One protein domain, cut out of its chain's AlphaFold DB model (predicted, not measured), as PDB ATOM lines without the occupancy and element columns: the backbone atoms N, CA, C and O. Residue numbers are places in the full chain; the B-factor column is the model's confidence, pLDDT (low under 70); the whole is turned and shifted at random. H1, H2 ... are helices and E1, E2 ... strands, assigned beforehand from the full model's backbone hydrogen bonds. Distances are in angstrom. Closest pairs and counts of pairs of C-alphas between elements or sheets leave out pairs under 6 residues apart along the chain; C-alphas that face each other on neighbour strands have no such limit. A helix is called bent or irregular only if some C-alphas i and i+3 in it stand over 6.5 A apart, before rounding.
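AT A GLANCE: This is residues 10 to 123 of the 430 residues of an uncharacterized protein of Nocardia cyriacigeorgica (UniProt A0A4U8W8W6). A cluster of short helices around H4 makes the body, with H2 and H8 packed on H4, H3 on H5, and a small two-strand hairpin, E1 and E2, next to H5. From this body, H1 with residues 19 and 20 sticks out at one end of a rod-like outline, and residues 95 to 100 stick out at the other. The printed part has 114 residues, with eight named helices and two named strands in the order H1 H2 H3 H4 H5 E1 E2 H6 H7 H8; the sheet E1 - E2 is antiparallel and the class is mostly helix. The whole is only just loose, close to compact, with a radius of gyration of the C-alphas of 16.2 A and spans of 58 by 25 by 23 A.

HOW THE PARTS SIT: H1, residues 14 to 18, is apart from H2, residues 26 to 30. H2 touches H4, residues 46 to 56; their closest C-alphas, Val 26 and Leu 55, are 6.0 A apart. H3, residues 33 to 41, touches H5, residues 66 to 70; the closest C-alphas, Leu 39 and Leu 70, are 6.2 A apart. E1, residues 72 to 74, and E2, residues 80 to 82, form an antiparallel hairpin at 136 degrees, with N 73 and O 81 within hydrogen-bond range at 2.8 A. H6, residues 92 to 96, is apart from H7, residues 108 to 114. Residues 86 to 87 pair with residues 104 to 105, parallel. H7 is close to but not clearly touching H4, at a steep tilt of 63 degrees; the closest C-alphas, Leu 53 and Tyr 114, are 6.7 A apart. H8, residues 116 to 121, touches H4, about perpendicular at 88 degrees; the closest C-alphas, Ala 56 and Ala 118, are 5.2 A apart. Every O i to N i+4 pair is within hydrogen-bond range in H1, H2, H3, H4, H7 and H8; H5 and H6 each have 0 of 1, but 2 of 2 O i to N i+3 pairs.

IN THESE COORDINATES: H1 begins at C-alpha 14, (-1.686, -8.195, -1.603). H3 is 12.5 A long, H4 15.1 A and H7 10.1 A from first to last C-alpha. E1 and E2 are each 7.0 A long. H8 ends at C-alpha 121, (2.761, 24.171, -9.005). H5 is neither bent nor irregular, but only just: C-alphas 66 and 69 are 6.0 A apart.

THE WHOLE: The two C-alphas farthest apart, of Leu 15 and Ala 99, are 58.4 A apart. The printed part has no cut, and the link from H6 to H7, of 11 residues, is long. The mean pLDDT of the printed part is 93.3, and no printed residue is under 70.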
ATOM      1  N   GLU A  10      -7.838  -0.731  -8.164       83.25
ATOM      2  CA  GLU A  10      -8.705  -1.917  -8.307       83.25
ATOM      3  C   GLU A  10      -7.957  -3.188  -8.758       83.25
ATOM      4  O   GLU A  10      -8.469  -4.295  -8.610       83.25
ATOM      5  N   ALA A  11      -6.741  -3.047  -9.292       83.56
ATOM      6  CA  ALA A  11      -5.864  -4.149  -9.691       83.56
ATOM      7  C   ALA A  11      -4.787  -4.468  -8.632       83.56
ATOM      8  O   ALA A  11      -3.950  -5.351  -8.842       83.56
ATOM      9  N   ALA A  12      -4.785  -3.764  -7.494       83.44
ATOM     10  CA  ALA A  12      -3.809  -3.963  -6.432       83.44
ATOM     11  C   ALA A  12      -4.032  -5.312  -5.723       83.44
ATOM     12  O   ALA A  12      -5.041  -5.538  -5.058       83.44
ATOM     13  N   HIS A  13      -3.060  -6.221  -5.841       84.31
ATOM     14  CA  HIS A  13      -3.092  -7.527  -5.182       84.31
ATOM     15  C   HIS A  13      -2.154  -7.548  -3.959       84.31
ATOM     16  O   HIS A  13      -1.015  -7.096  -4.081       84.31
ATOM     17  N   PRO A  14      -2.524  -8.164  -2.814       84.19
ATOM     18  CA  PRO A  14      -1.686  -8.195  -1.603       84.19
ATOM     19  C   PRO A  14      -0.268  -8.769  -1.786       84.19
ATOM     20  O   PRO A  14       0.632  -8.504  -0.991       84.19
ATOM     21  N   LEU A  15      -0.052  -9.577  -2.830       87.50
ATOM     22  CA  LEU A  15       1.278 -10.092  -3.181       87.50
ATOM     23  C   LEU A  15       2.218  -9.001  -3.706       87.50
ATOM     24  O   LEU A  15       3.418  -9.114  -3.493       87.50
ATOM     25  N   LEU A  16       1.697  -7.948  -4.339       85.62
ATOM     26  CA  LEU A  16       2.504  -6.834  -4.839       85.62
ATOM     27  C   LEU A  16       3.137  -6.071  -3.674       85.62
ATOM     28  O   LEU A  16       4.327  -5.779  -3.719       85.62
ATOM     29  N   SER A  17       2.400  -5.871  -2.578       83.31
ATOM     30  CA  SER A  17       2.958  -5.282  -1.353       83.31
ATOM     31  C   SER A  17       4.071  -6.138  -0.746       83.31
ATOM     32  O   SER A  17       5.073  -5.609  -0.279       83.31
ATOM     33  N   ARG A  18       3.959  -7.475  -0.813       85.19
ATOM     34  CA  ARG A  18       5.039  -8.385  -0.378       85.19
ATOM     35  C   ARG A  18       6.266  -8.355  -1.290       85.19
ATOM     36  O   ARG A  18       7.346  -8.724  -0.846       85.19
ATOM     37  N   LEU A  19       6.092  -7.940  -2.542       86.81
ATOM     38  CA  LEU A  19       7.166  -7.741  -3.516       86.81
ATOM     39  C   LEU A  19       7.739  -6.312  -3.479       86.81
ATOM     40  O   LEU A  19       8.574  -5.983  -4.315       86.81
ATOM     41  N   GLY A  20       7.316  -5.481  -2.518       84.00
ATOM     42  CA  GLY A  20       7.842  -4.130  -2.307       84.00
ATOM     43  C   GLY A  20       7.004  -3.002  -2.912       84.00
ATOM     44  O   GLY A  20       7.421  -1.851  -2.840       84.00
ATOM     45  N   ALA A  21       5.825  -3.283  -3.482       85.38
ATOM     46  CA  ALA A  21       4.930  -2.223  -3.943       85.38
ATOM     47  C   ALA A  21       4.371  -1.431  -2.749       85.38
ATOM     48  O   ALA A  21       3.760  -1.999  -1.839       85.38
ATOM     49  N   ARG A  22       4.553  -0.111  -2.779       86.81
ATOM     50  CA  ARG A  22       4.020   0.838  -1.795       86.81
ATOM     51  C   ARG A  22       2.818   1.584  -2.369       86.81
ATOM     52  O   ARG A  22       2.708   1.736  -3.583       86.81
ATOM     53  N   GLN A  23       1.919   2.041  -1.500       86.31
ATOM     54  CA  GLN A  23       0.999   3.109  -1.890       86.31
ATOM     55  C   GLN A  23       1.809   4.398  -2.037       86.31
ATOM     56  O   GLN A  23       2.722   4.636  -1.249       86.31
ATOM     57  N   ALA A  24       1.494   5.178  -3.063       87.56
ATOM     58  CA  ALA A  24       2.116   6.462  -3.328       87.56
ATOM     59  C   ALA A  24       1.010   7.492  -3.531       87.56
ATOM     60  O   ALA A  24       0.044   7.249  -4.261       87.56
ATOM     61  N   THR A  25       1.140   8.611  -2.838       90.56
ATOM     62  CA  THR A  25       0.362   9.819  -3.085       90.56
ATOM     63  C   THR A  25       0.918  10.562  -4.301       90.56
ATOM     64  O   THR A  25       1.989  10.233  -4.806       90.56
ATOM     65  N   VAL A  26       0.196  11.579  -4.778       90.81
ATOM     66  CA  VAL A  26       0.686  12.485  -5.833       90.81
ATOM     67  C   VAL A  26       2.025  13.107  -5.424       90.81
ATOM     68  O   VAL A  26       2.983  13.060  -6.191       90.81
ATOM     69  N   ARG A  27       2.114  13.584  -4.178       91.81
ATOM     70  CA  ARG A  27       3.344  14.116  -3.588       91.81
ATOM     71  C   ARG A  27       4.483  13.102  -3.623       91.81
ATOM     72  O   ARG A  27       5.558  13.427  -4.098       91.81
ATOM     73  N   ASP A  28       4.242  11.858  -3.207       92.06
ATOM     74  CA  ASP A  28       5.285  10.819  -3.221       92.06
ATOM     75  C   ASP A  28       5.852  10.546  -4.623       92.06
ATOM     76  O   ASP A  28       6.988  10.088  -4.732       92.06
ATOM     77  N   LEU A  29       5.055  10.758  -5.677       93.00
ATOM     78  CA  LEU A  29       5.480  10.576  -7.067       93.00
ATOM     79  C   LEU A  29       6.229  11.793  -7.607       93.00
ATOM     80  O   LEU A  29       7.183  11.613  -8.361       93.00
ATOM     81  N   LEU A  30       5.787  12.997  -7.236       94.56
ATOM     82  CA  LEU A  30       6.415  14.260  -7.626       94.56
ATOM     83  C   LEU A  30       7.664  14.586  -6.796       94.56
ATOM     84  O   LEU A  30       8.481  15.381  -7.229       94.56
ATOM     85  N   SER A  31       7.845  13.961  -5.632       93.25
ATOM     86  CA  SER A  31       9.065  14.043  -4.816       93.25
ATOM     87  C   SER A  31      10.019  12.861  -5.025       93.25
ATOM     88  O   SER A  31      10.978  12.708  -4.269       93.25
ATOM     89  N   ASP A  32       9.759  11.989  -6.004       93.88
ATOM     90  CA  ASP A  32      10.581  10.801  -6.232       93.88
ATOM     91  C   ASP A  32      11.953  11.191  -6.826       93.88
ATOM     92  O   ASP A  32      11.995  11.867  -7.857       93.88
ATOM     93  N   PRO A  33      13.086  10.748  -6.244       92.94
ATOM     94  CA  PRO A  33      14.416  11.046  -6.782       92.94
ATOM     95  C   PRO A  33      14.628  10.566  -8.225       92.94
ATOM     96  O   PRO A  33      15.457  11.122  -8.938       92.94
ATOM     97  N   GLY A  34      13.889   9.541  -8.665       93.50
ATOM     98  CA  GLY A  34      13.916   9.076 -10.047       93.50
ATOM     99  C   GLY A  34      13.260  10.052 -11.023       93.50
ATOM    100  O   GLY A  34      13.695  10.115 -12.165       93.50
ATOM    101  N   LEU A  35      12.258  10.828 -10.589       94.88
ATOM    102  CA  LEU A  35      11.711  11.916 -11.407       94.88
ATOM    103  C   LEU A  35      12.728  13.047 -11.533       94.88
ATOM    104  O   LEU A  35      12.934  13.540 -12.632       94.88
ATOM    105  N   ARG A  36      13.392  13.415 -10.431       95.38
ATOM    106  CA  ARG A  36      14.445  14.438 -10.459       95.38
ATOM    107  C   ARG A  36      15.545  14.081 -11.462       95.38
ATOM    108  O   ARG A  36      15.864  14.902 -12.306       95.38
ATOM    109  N   ALA A  37      16.061  12.852 -11.408       94.19
ATOM    110  CA  ALA A  37      17.076  12.392 -12.356       94.19
ATOM    111  C   ALA A  37      16.573  12.399 -13.815       94.19
ATOM    112  O   ALA A  37      17.325  12.748 -14.715       94.19
ATOM    113  N   GLU A  38      15.303  12.050 -14.056       94.12
ATOM    114  CA  GLU A  38      14.714  12.123 -15.401       94.12
ATOM    115  C   GLU A  38      14.620  13.570 -15.905       94.12
ATOM    116  O   GLU A  38      14.911  13.812 -17.070       94.12
ATOM    117  N   LEU A  39      14.259  14.533 -15.048       95.12
ATOM    118  CA  LEU A  39      14.244  15.953 -15.419       95.12
ATOM    119  C   LEU A  39      15.658  16.515 -15.624       95.12
ATOM    120  O   LEU A  39      15.845  17.367 -16.478       95.12
ATOM    121  N   GLU A  40      16.660  16.027 -14.891       94.38
ATOM    122  CA  GLU A  40      18.065  16.401 -15.112       94.38
ATOM    123  C   GLU A  40      18.600  15.873 -16.465       94.38
ATOM    124  O   GLU A  40      19.417  16.537 -17.102       94.38
ATOM    125  N   ASP A  41      18.132  14.705 -16.927       94.38
ATOM    126  CA  ASP A  41      18.591  14.071 -18.174       94.38
ATOM    127  C   ASP A  41      17.752  14.448 -19.418       94.38
ATOM    128  O   ASP A  41      18.290  14.535 -20.527       94.38
ATOM    129  N   ASN A  42      16.431  14.606 -19.273       94.19
ATOM    130  CA  ASN A  42      15.482  14.836 -20.369       94.19
ATOM    131  C   ASN A  42      14.265  15.687 -19.922       94.19
ATOM    132  O   ASN A  42      13.128  15.195 -19.898       94.19
ATOM    133  N   PRO A  43      14.483  16.970 -19.584       94.38
ATOM    134  CA  PRO A  43      13.468  17.842 -18.981       94.38
ATOM    135  C   PRO A  43      12.258  18.135 -19.877       94.38
ATOM    136  O   PRO A  43      11.186  18.436 -19.360       94.38
ATOM    137  N   ALA A  44      12.406  18.017 -21.199       94.56
ATOM    138  CA  ALA A  44      11.355  18.284 -22.183       94.56
ATOM    139  C   ALA A  44      10.611  17.022 -22.670       94.56
ATOM    140  O   ALA A  44       9.913  17.066 -23.689       94.56
ATOM    141  N   ASP A  45      10.769  15.869 -22.006       94.50
ATOM    142  CA  ASP A  45      10.077  14.640 -22.409       94.50
ATOM    143  C   ASP A  45       8.542  14.827 -22.374       94.50
ATOM    144  O   ASP A  45       7.980  15.091 -21.302       94.50
ATOM    145  N   PRO A  46       7.817  14.657 -23.499       92.44
ATOM    146  CA  PRO A  46       6.384  14.954 -23.557       92.44
ATOM    147  C   PRO A  46       5.527  14.084 -22.628       92.44
ATOM    148  O   PRO A  46       4.563  14.570 -22.035       92.44
ATOM    149  N   ASP A  47       5.876  12.800 -22.482       92.56
ATOM    150  CA  ASP A  47       5.134  11.849 -21.644       92.56
ATOM    151  C   ASP A  47       5.350  12.119 -20.146       92.56
ATOM    152  O   ASP A  47       4.479  11.824 -19.317       92.56
ATOM    153  N   THR A  48       6.523  12.638 -19.786       93.62
ATOM    154  CA  THR A  48       6.857  13.068 -18.428       93.62
ATOM    155  C   THR A  48       6.206  14.407 -18.115       93.62
ATOM    156  O   THR A  48       5.542  14.512 -17.087       93.62
ATOM    157  N   THR A  49       6.265  15.362 -19.042       94.81
ATOM    158  CA  THR A  49       5.617  16.677 -18.941       94.81
ATOM    159  C   THR A  49       4.110  16.565 -18.715       94.81
ATOM    160  O   THR A  49       3.597  17.080 -17.720       94.81
ATOM    161  N   ASP A  50       3.394  15.829 -19.577       94.81
ATOM    162  CA  ASP A  50       1.943  15.620 -19.435       94.81
ATOM    163  C   ASP A  50       1.600  14.998 -18.076       94.81
ATOM    164  O   ASP A  50       0.657  15.415 -17.397       94.81
ATOM    165  N   ALA A  51       2.391  14.019 -17.638       94.38
ATOM    166  CA  ALA A  51       2.131  13.348 -16.382       94.38
ATOM    167  C   ALA A  51       2.430  14.220 -15.153       94.38
ATOM    168  O   ALA A  51       1.632  14.213 -14.214       94.38
ATOM    169  N   VAL A  52       3.537  14.968 -15.154       95.69
ATOM    170  CA  VAL A  52       3.901  15.895 -14.075       95.69
ATOM    171  C   VAL A  52       2.841  16.984 -13.944       95.69
ATOM    172  O   VAL A  52       2.309  17.152 -12.853       95.69
ATOM    173  N   LEU A  53       2.443  17.645 -15.037       96.00
ATOM    174  CA  LEU A  53       1.445  18.720 -14.997       96.00
ATOM    175  C   LEU A  53       0.068  18.230 -14.517       96.00
ATOM    176  O   LEU A  53      -0.575  18.880 -13.691       96.00
ATOM    177  N   ARG A  54      -0.380  17.045 -14.956       95.06
ATOM    178  CA  ARG A  54      -1.640  16.444 -14.469       95.06
ATOM    179  C   ARG A  54      -1.601  16.087 -12.987       95.06
ATOM    180  O   ARG A  54      -2.628  16.164 -12.316       95.06
ATOM    181  N   LEU A  55      -0.450  15.630 -12.499       94.12
ATOM    182  CA  LEU A  55      -0.247  15.328 -11.085       94.12
ATOM    183  C   LEU A  55      -0.168  16.620 -10.265       94.12
ATOM    184  O   LEU A  55      -0.833  16.717  -9.239       94.12
ATOM    185  N   ALA A  56       0.568  17.623 -10.740       93.81
ATOM    186  CA  ALA A  56       0.740  18.911 -10.077       93.81
ATOM    187  C   ALA A  56      -0.601  19.635  -9.875       93.81
ATOM    188  O   ALA A  56      -0.847  20.175  -8.801       93.81
ATOM    189  N   ALA A  57      -1.528  19.518 -10.834       92.50
ATOM    190  CA  ALA A  57      -2.901  20.023 -10.723       92.50
ATOM    191  C   ALA A  57      -3.710  19.454  -9.532       92.50
ATOM    192  O   ALA A  57      -4.776  19.968  -9.201       92.50
ATOM    193  N   GLN A  58      -3.258  18.352  -8.926       91.25
ATOM    194  CA  GLN A  58      -3.937  17.641  -7.833       91.25
ATOM    195  C   GLN A  58      -3.187  17.763  -6.496       91.25
ATOM    196  O   GLN A  58      -3.588  17.133  -5.513       91.25
ATOM    197  N   ALA A  59      -2.078  18.503  -6.459       88.94
ATOM    198  CA  ALA A  59      -1.234  18.668  -5.284       88.94
ATOM    199  C   ALA A  59      -1.310  20.095  -4.735       88.94
ATOM    200  O   ALA A  59      -1.637  21.035  -5.453       88.94
ATOM    201  N   ASP A  60      -0.986  20.244  -3.453       86.31
ATOM    202  CA  ASP A  60      -0.704  21.556  -2.878       86.31
ATOM    203  C   ASP A  60       0.703  21.994  -3.328       86.31
ATOM    204  O   ASP A  60       1.668  21.292  -3.000       86.31
ATOM    205  N   PRO A  61       0.853  23.120  -4.054       84.75
ATOM    206  CA  PRO A  61       2.155  23.629  -4.481       84.75
ATOM    207  C   PRO A  61       3.159  23.795  -3.336       84.75
ATOM    208  O   PRO A  61       4.353  23.615  -3.546       84.75
ATOM    209  N   ALA A  62       2.694  24.104  -2.119       81.69
ATOM    210  CA  ALA A  62       3.565  24.296  -0.960       81.69
ATOM    211  C   ALA A  62       4.234  22.995  -0.472       81.69
ATOM    212  O   ALA A  62       5.195  23.047   0.292       81.69
ATOM    213  N   GLU A  63       3.731  21.830  -0.888       85.25
ATOM    214  CA  GLU A  63       4.289  20.524  -0.524       85.25
ATOM    215  C   GLU A  63       5.175  19.905  -1.615       85.25
ATOM    216  O   GLU A  63       5.734  18.819  -1.409       85.25
ATOM    217  N   LEU A  64       5.272  20.560  -2.775       90.62
ATOM    218  CA  LEU A  64       6.038  20.086  -3.920       90.62
ATOM    219  C   LEU A  64       7.483  20.597  -3.877       90.62
ATOM    220  O   LEU A  64       7.739  21.698  -3.391       90.62
ATOM    221  N   PRO A  65       8.446  19.803  -4.370       90.88
ATOM    222  CA  PRO A  65       9.834  20.224  -4.385       90.88
ATOM    223  C   PRO A  65      10.100  21.262  -5.483       90.88
ATOM    224  O   PRO A  65       9.597  21.140  -6.600       90.88
ATOM    225  N   SER A  66      10.964  22.233  -5.186       88.44
ATOM    226  CA  SER A  66      11.336  23.324  -6.100       88.44
ATOM    227  C   SER A  66      12.006  22.850  -7.391       88.44
ATOM    228  O   SER A  66      11.828  23.480  -8.426       88.44
ATOM    229  N   TRP A  67      12.711  21.711  -7.371       92.12
ATOM    230  CA  TRP A  67      13.379  21.164  -8.559       92.12
ATOM    231  C   TRP A  67      12.413  20.745  -9.682       92.12
ATOM    232  O   TRP A  67      12.872  20.457 -10.782       92.12
ATOM    233  N   LEU A  68      11.089  20.736  -9.459       95.38
ATOM    234  CA  LEU A  68      10.116  20.609 -10.555       95.38
ATOM    235  C   LEU A  68      10.198  21.771 -11.561       95.38
ATOM    236  O   LEU A  68       9.771  21.581 -12.697       95.38
ATOM    237  N   GLY A  69      10.794  22.907 -11.171       94.75
ATOM    238  CA  GLY A  69      11.131  24.027 -12.057       94.75
ATOM    239  C   GLY A  69      11.996  23.631 -13.254       94.75
ATOM    240  O   GLY A  69      11.857  24.218 -14.317       94.75
ATOM    241  N   LEU A  70      12.781  22.551 -13.134       95.88
ATOM    242  CA  LEU A  70      13.599  22.006 -14.225       95.88
ATOM    243  C   LEU A  70      12.778  21.515 -15.427       95.88
ATOM    244  O   LEU A  70      13.348  21.269 -16.485       95.88
ATOM    245  N   LEU A  71      11.466  21.308 -15.270       97.38
ATOM    246  CA  LEU A  71      10.598  20.862 -16.355       97.38
ATOM    247  C   LEU A  71      10.590  21.899 -17.485       97.38
ATOM    248  O   LEU A  71      10.106  23.010 -17.293       97.38
ATOM    249  N   GLU A  72      11.063  21.523 -18.669       98.06
ATOM    250  CA  GLU A  72      11.112  22.433 -19.813       98.06
ATOM    251  C   GLU A  72       9.749  22.507 -20.511       98.06
ATOM    252  O   GLU A  72       9.181  21.497 -20.938       98.06
ATOM    253  N   LEU A  73       9.226  23.722 -20.654       98.06
ATOM    254  CA  LEU A  73       7.949  24.015 -21.292       98.06
ATOM    255  C   LEU A  73       8.147  25.037 -22.424       98.06
ATOM    256  O   LEU A  73       9.022  25.896 -22.327       98.06
ATOM    257  N   PRO A  74       7.345  24.978 -23.501       97.88
ATOM    258  CA  PRO A  74       7.354  26.009 -24.529       97.88
ATOM    259  C   PRO A  74       6.880  27.365 -23.993       97.88
ATOM    260  O   PRO A  74       5.850  27.468 -23.310       97.88
ATOM    261  N   ASP A  75       7.607  28.412 -24.362       97.69
ATOM    262  CA  ASP A  75       7.167  29.797 -24.269       97.69
ATOM    263  C   ASP A  75       6.201  30.165 -25.419       97.69
ATOM    264  O   ASP A  75       5.871  29.353 -26.286       97.69
ATOM    265  N   ASP A  76       5.741  31.415 -25.451       96.62
ATOM    266  CA  ASP A  76       4.838  31.950 -26.474       96.62
ATOM    267  C   ASP A  76       5.475  32.098 -27.871       96.62
ATOM    268  O   ASP A  76       4.775  32.397 -28.848       96.62
ATOM    269  N   THR A  77       6.780  31.843 -27.993       96.00
ATOM    270  CA  THR A  77       7.523  31.770 -29.257       96.00
ATOM    271  C   THR A  77       7.812  30.331 -29.704       96.00
ATOM    272  O   THR A  77       8.160  30.106 -30.870       96.00
ATOM    273  N   GLY A  78       7.586  29.352 -28.822       95.44
ATOM    274  CA  GLY A  78       7.852  27.931 -29.016       95.44
ATOM    275  C   GLY A  78       9.266  27.490 -28.617       95.44
ATOM    276  O   GLY A  78       9.651  26.364 -28.943       95.44
ATOM    277  N   GLU A  79      10.045  28.349 -27.960       96.69
ATOM    278  CA  GLU A  79      11.322  27.996 -27.336       96.69
ATOM    279  C   GLU A  79      11.071  27.239 -26.027       96.69
ATOM    280  O   GLU A  79      10.161  27.572 -25.274       96.69
ATOM    281  N   LEU A  80      11.846  26.183 -25.775       97.50
ATOM    282  CA  LEU A  80      11.742  25.404 -24.542       97.50
ATOM    283  C   LEU A  80      12.591  26.061 -23.458       97.50
ATOM    284  O   LEU A  80      13.798  26.207 -23.640       97.50
ATOM    285  N   LEU A  81      11.952  26.420 -22.349       97.62
ATOM    286  CA  LEU A  81      12.589  27.017 -21.179       97.62
ATOM    287  C   LEU A  81      12.183  26.252 -19.915       97.62
ATOM    288  O   LEU A  81      11.062  25.729 -19.868       97.62
ATOM    289  N   PRO A  82      13.040  26.202 -18.884       97.31
ATOM    290  CA  PRO A  82      12.655  25.708 -17.568       97.31
ATOM    291  C   PRO A  82      11.382  26.394 -17.061       97.31
ATOM    292  O   PRO A  82      11.159  27.587 -17.277       97.31
ATOM    293  N   ALA A  83      10.520  25.644 -16.379       97.06
ATOM    294  CA  ALA A  83       9.269  26.158 -15.846       97.06
ATOM    295  C   ALA A  83       9.493  27.310 -14.859       97.06
ATOM    296  O   ALA A  83       8.678  28.228 -14.828       97.06
ATOM    297  N   ASP A  84      10.577  27.293 -14.083       94.69
ATOM    298  CA  ASP A  84      10.950  28.385 -13.178       94.69
ATOM    299  C   ASP A  84      11.559  29.610 -13.879       94.69
ATOM    300  O   ASP A  84      11.649  30.663 -13.256       94.69
ATOM    301  N   GLU A  85      11.853  29.527 -15.179       96.12
ATOM    302  CA  GLU A  85      12.218  30.652 -16.052       96.12
ATOM    303  C   GLU A  85      11.030  31.145 -16.905       96.12
ATOM    304  O   GLU A  85      11.170  32.009 -17.772       96.12
ATOM    305  N   LEU A  86       9.816  30.644 -16.661       97.88
ATOM    306  CA  LEU A  86       8.608  31.068 -17.367       97.88
ATOM    307  C   LEU A  86       7.666  31.851 -16.461       97.88
ATOM    308  O   LEU A  86       7.478  31.529 -15.294       97.88
ATOM    309  N   LEU A  87       6.984  32.845 -17.024       98.06
ATOM    310  CA  LEU A  87       5.911  33.589 -16.371       98.06
ATOM    311  C   LEU A  87       4.566  33.282 -17.020       98.06
ATOM    312  O   LEU A  87       4.451  33.192 -18.245       98.06
ATOM    313  N   LEU A  88       3.511  33.213 -16.209       97.94
ATOM    314  CA  LEU A  88       2.146  33.171 -16.726       97.94
ATOM    315  C   LEU A  88       1.820  34.439 -17.543       97.94
ATOM    316  O   LEU A  88       2.255  35.541 -17.182       97.94
ATOM    317  N   PRO A  89       0.982  34.337 -18.592       96.69
ATOM    318  CA  PRO A  89       0.468  35.505 -19.293       96.69
ATOM    319  C   PRO A  89      -0.198  36.496 -18.327       96.69
ATOM    320  O   PRO A  89      -1.104  36.149 -17.570       96.69
ATOM    321  N   GLY A  90       0.253  37.754 -18.353       94.69
ATOM    322  CA  GLY A  90      -0.262  38.816 -17.480       94.69
ATOM    323  C   GLY A  90       0.304  38.835 -16.054       94.69
ATOM    324  O   GLY A  90      -0.197  39.607 -15.236       94.69
ATOM    325  N   ALA A  91       1.334  38.033 -15.757       96.31
ATOM    326  CA  ALA A  91       2.038  38.061 -14.479       96.31
ATOM    327  C   ALA A  91       2.518  39.486 -14.117       96.31
ATOM    328  O   ALA A  91       3.206  40.121 -14.923       96.31
ATOM    329  N   PRO A  92       2.198  40.011 -12.917       95.44
ATOM    330  CA  PRO A  92       2.620  41.347 -12.495       95.44
ATOM    331  C   PRO A  92       4.140  41.494 -12.360       95.44
ATOM    332  O   PRO A  92       4.637  42.617 -12.499       95.44
ATOM    333  N   LEU A  93       4.873  40.396 -12.132       96.12
ATOM    334  CA  LEU A  93       6.335  40.404 -12.082       96.12
ATOM    335  C   LEU A  93       6.938  40.889 -13.409       96.12
ATOM    336  O   LEU A  93       7.810  41.747 -13.400       96.12
ATOM    337  N   ARG A  94       6.394  40.459 -14.560       96.12
ATOM    338  CA  ARG A  94       6.886  40.856 -15.895       96.12
ATOM    339  C   ARG A  94       7.001  42.372 -16.064       96.12
ATOM    340  O   ARG A  94       7.885  42.842 -16.766       96.12
ATOM    341  N   ALA A  95       6.097  43.133 -15.449       95.44
ATOM    342  CA  ALA A  95       6.030  44.581 -15.610       95.44
ATOM    343  C   ALA A  95       7.156  45.350 -14.895       95.44
ATOM    344  O   ALA A  95       7.274  46.552 -15.121       95.44
ATOM    345  N   VAL A  96       7.924  44.696 -14.015       97.12
ATOM    346  CA  VAL A  96       9.018  45.336 -13.264       97.12
ATOM    347  C   VAL A  96      10.403  44.845 -13.665       97.12
ATOM    348  O   VAL A  96      11.380  45.419 -13.205       97.12
ATOM    349  N   LEU A  97      10.493  43.799 -14.485       97.44
ATOM    350  CA  LEU A  97      11.766  43.236 -14.920       97.44
ATOM    351  C   LEU A  97      12.378  44.054 -16.063       97.44
ATOM    352  O   LEU A  97      11.656  44.690 -16.837       97.44
ATOM    353  N   VAL A  98      13.702  43.981 -16.195       96.88
ATOM    354  CA  VAL A  98      14.429  44.504 -17.358       96.88
ATOM    355  C   VAL A  98      13.914  43.875 -18.657       96.88
ATOM    356  O   VAL A  98      13.457  42.730 -18.690       96.88
ATOM    357  N   ALA A  99      13.959  44.638 -19.751       92.88
ATOM    358  CA  ALA A  99      13.345  44.238 -21.021       92.88
ATOM    359  C   ALA A  99      13.964  42.973 -21.644       92.88
ATOM    360  O   ALA A  99      13.287  42.276 -22.396       92.88
ATOM    361  N   ASP A 100      15.233  42.701 -21.351       92.81
ATOM    362  CA  ASP A 100      16.016  41.541 -21.780       92.81
ATOM    363  C   ASP A 100      16.161  40.479 -20.679       92.81
ATOM    364  O   ASP A 100      17.056  39.637 -20.739       92.81
ATOM    365  N   SER A 101      15.273  40.508 -19.682       93.88
ATOM    366  CA  SER A 101      15.197  39.488 -18.640       93.88
ATOM    367  C   SER A 101      15.083  38.079 -19.250       93.88
ATOM    368  O   SER A 101      14.335  37.910 -20.218       93.88
ATOM    369  N   PRO A 102      15.757  37.064 -18.672       93.06
ATOM    370  CA  PRO A 102      15.719  35.681 -19.157       93.06
ATOM    371  C   PRO A 102      14.324  35.049 -19.104       93.06
ATOM    372  O   PRO A 102      14.084  34.047 -19.764       93.06
ATOM    373  N   PHE A 103      13.387  35.634 -18.351       96.31
ATOM    374  CA  PHE A 103      12.057  35.067 -18.208       96.31
ATOM    375  C   PHE A 103      11.299  35.018 -19.543       96.31
ATOM    376  O   PHE A 103      11.036  36.061 -20.150       96.31
ATOM    377  N   GLY A 104      10.811  33.846 -19.945       97.06
ATOM    378  CA  GLY A 104       9.842  33.678 -21.034       97.06
ATOM    379  C   GLY A 104       8.395  33.825 -20.553       97.06
ATOM    380  O   GLY A 104       8.121  33.907 -19.354       97.06
ATOM    381  N   THR A 105       7.432  33.924 -21.467       97.75
ATOM    382  CA  THR A 105       6.005  33.821 -21.117       97.75
ATOM    383  C   THR A 105       5.487  32.491 -21.623       97.75
ATOM    384  O   THR A 105       5.630  32.206 -22.799       97.75
ATOM    385  N   VAL A 106       4.913  31.670 -20.741       98.06
ATOM    386  CA  VAL A 106       4.483  30.310 -21.104       98.06
ATOM    387  C   VAL A 106       3.426  30.329 -22.213       98.06
ATOM    388  O   VAL A 106       2.554  31.206 -22.230       98.06
ATOM    389  N   ASP A 107       3.484  29.337 -23.105       97.81
ATOM    390  CA  ASP A 107       2.519  29.159 -24.190       97.81
ATOM    391  C   ASP A 107       1.070  29.135 -23.661       97.81
ATOM    392  O   ASP A 107       0.713  28.393 -22.735       97.81
ATOM    393  N   GLN A 108       0.203  29.936 -24.283       97.38
ATOM    394  CA  GLN A 108      -1.218  30.013 -23.958       97.38
ATOM    395  C   GLN A 108      -1.928  28.658 -24.111       97.38
ATOM    396  O   GLN A 108      -2.858  28.379 -23.352       97.38
ATOM    397  N   GLU A 109      -1.493  27.789 -25.030       96.62
ATOM    398  CA  GLU A 109      -2.083  26.455 -25.198       96.62
ATOM    399  C   GLU A 109      -1.885  25.578 -23.950       96.62
ATOM    400  O   GLU A 109      -2.792  24.829 -23.571       96.62
ATOM    401  N   LEU A 110      -0.746  25.705 -23.257       96.69
ATOM    402  CA  LEU A 110      -0.507  25.000 -21.994       96.69
ATOM    403  C   LEU A 110      -1.406  25.525 -20.877       96.69
ATOM    404  O   LEU A 110      -1.966  24.731 -20.117       96.69
ATOM    405  N   VAL A 111      -1.573  26.847 -20.799       97.19
ATOM    406  CA  VAL A 111      -2.461  27.485 -19.816       97.19
ATOM    407  C   VAL A 111      -3.901  27.016 -20.022       97.19
ATOM    408  O   VAL A 111      -4.576  26.669 -19.054       97.19
ATOM    409  N   ASP A 112      -4.357  26.944 -21.273       96.75
ATOM    410  CA  ASP A 112      -5.707  26.499 -21.619       96.75
ATOM    411  C   ASP A 112      -5.921  25.004 -21.331       96.75
ATOM    412  O   ASP A 112      -7.026  24.591 -20.962       96.75
ATOM    413  N   HIS A 113      -4.880  24.182 -21.495       96.38
ATOM    414  CA  HIS A 113      -4.969  22.734 -21.324       96.38
ATOM    415  C   HIS A 113      -4.864  22.280 -19.862       96.38
ATOM    416  O   HIS A 113      -5.677  21.469 -19.412       96.38
ATOM    417  N   TYR A 114      -3.862  22.774 -19.129       95.81
ATOM    418  CA  TYR A 114      -3.543  22.322 -17.768       95.81
ATOM    419  C   TYR A 114      -4.040  23.280 -16.680       95.81
ATOM    420  O   TYR A 114      -4.219  22.869 -15.533       95.81
ATOM    421  N   GLY A 115      -4.310  24.535 -17.036       95.44
ATOM    422  CA  GLY A 115      -4.692  25.584 -16.100       95.44
ATOM    423  C   GLY A 115      -3.490  26.244 -15.408       95.44
ATOM    424  O   GLY A 115      -2.429  25.635 -15.251       95.44
ATOM    425  N   PRO A 116      -3.651  27.495 -14.940       94.81
ATOM    426  CA  PRO A 116      -2.565  28.250 -14.316       94.81
ATOM    427  C   PRO A 116      -2.091  27.631 -12.996       94.81
ATOM    428  O   PRO A 116      -0.917  27.733 -12.672       94.81
ATOM    429  N   GLU A 117      -2.969  26.967 -12.241       93.38
ATOM    430  CA  GLU A 117      -2.628  26.355 -10.946       93.38
ATOM    431  C   GLU A 117      -1.596  25.228 -11.093       93.38
ATOM    432  O   GLU A 117      -0.638  25.170 -10.327       93.38
ATOM    433  N   ALA A 118      -1.743  24.382 -12.117       94.44
ATOM    434  CA  ALA A 118      -0.801  23.305 -12.414       94.44
ATOM    435  C   ALA A 118       0.573  23.845 -12.836       94.44
ATOM    436  O   ALA A 118       1.599  23.339 -12.395       94.44
ATOM    437  N   LEU A 119       0.585  24.901 -13.655       96.75
ATOM    438  CA  LEU A 119       1.809  25.571 -14.099       96.75
ATOM    439  C   LEU A 119       2.526  26.258 -12.926       96.75
ATOM    440  O   LEU A 119       3.728  26.085 -12.748       96.75
ATOM    441  N   ARG A 120       1.783  26.958 -12.058       94.25
ATOM    442  CA  ARG A 120       2.317  27.531 -10.810       94.25
ATOM    443  C   ARG A 120       2.930  26.456  -9.912       94.25
ATOM    444  O   ARG A 120       3.953  26.704  -9.285       94.25
ATOM    445  N   ALA A 121       2.308  25.280  -9.841       94.12
ATOM    446  CA  ALA A 121       2.761  24.171  -9.005       94.12
ATOM    447  C   ALA A 121       4.101  23.564  -9.457       94.12
ATOM    448  O   ALA A 121       4.797  22.984  -8.627       94.12
ATOM    449  N   VAL A 122       4.469  23.705 -10.736       95.44
ATOM    450  CA  VAL A 122       5.769  23.256 -11.268       95.44
ATOM    451  C   VAL A 122       6.806  24.374 -11.375       95.44
ATOM    452  O   VAL A 122       7.904  24.109 -11.830       95.44
ATOM    453  N   GLY A 123       6.492  25.600 -10.949       94.06
ATOM    454  CA  GLY A 123       7.467  26.697 -10.881       94.06
ATOM    455  C   GLY A 123       7.175  27.900 -11.772       94.06
ATOM    456  O   GLY A 123       7.797  28.936 -11.559       94.06
TER     457      GLY A 123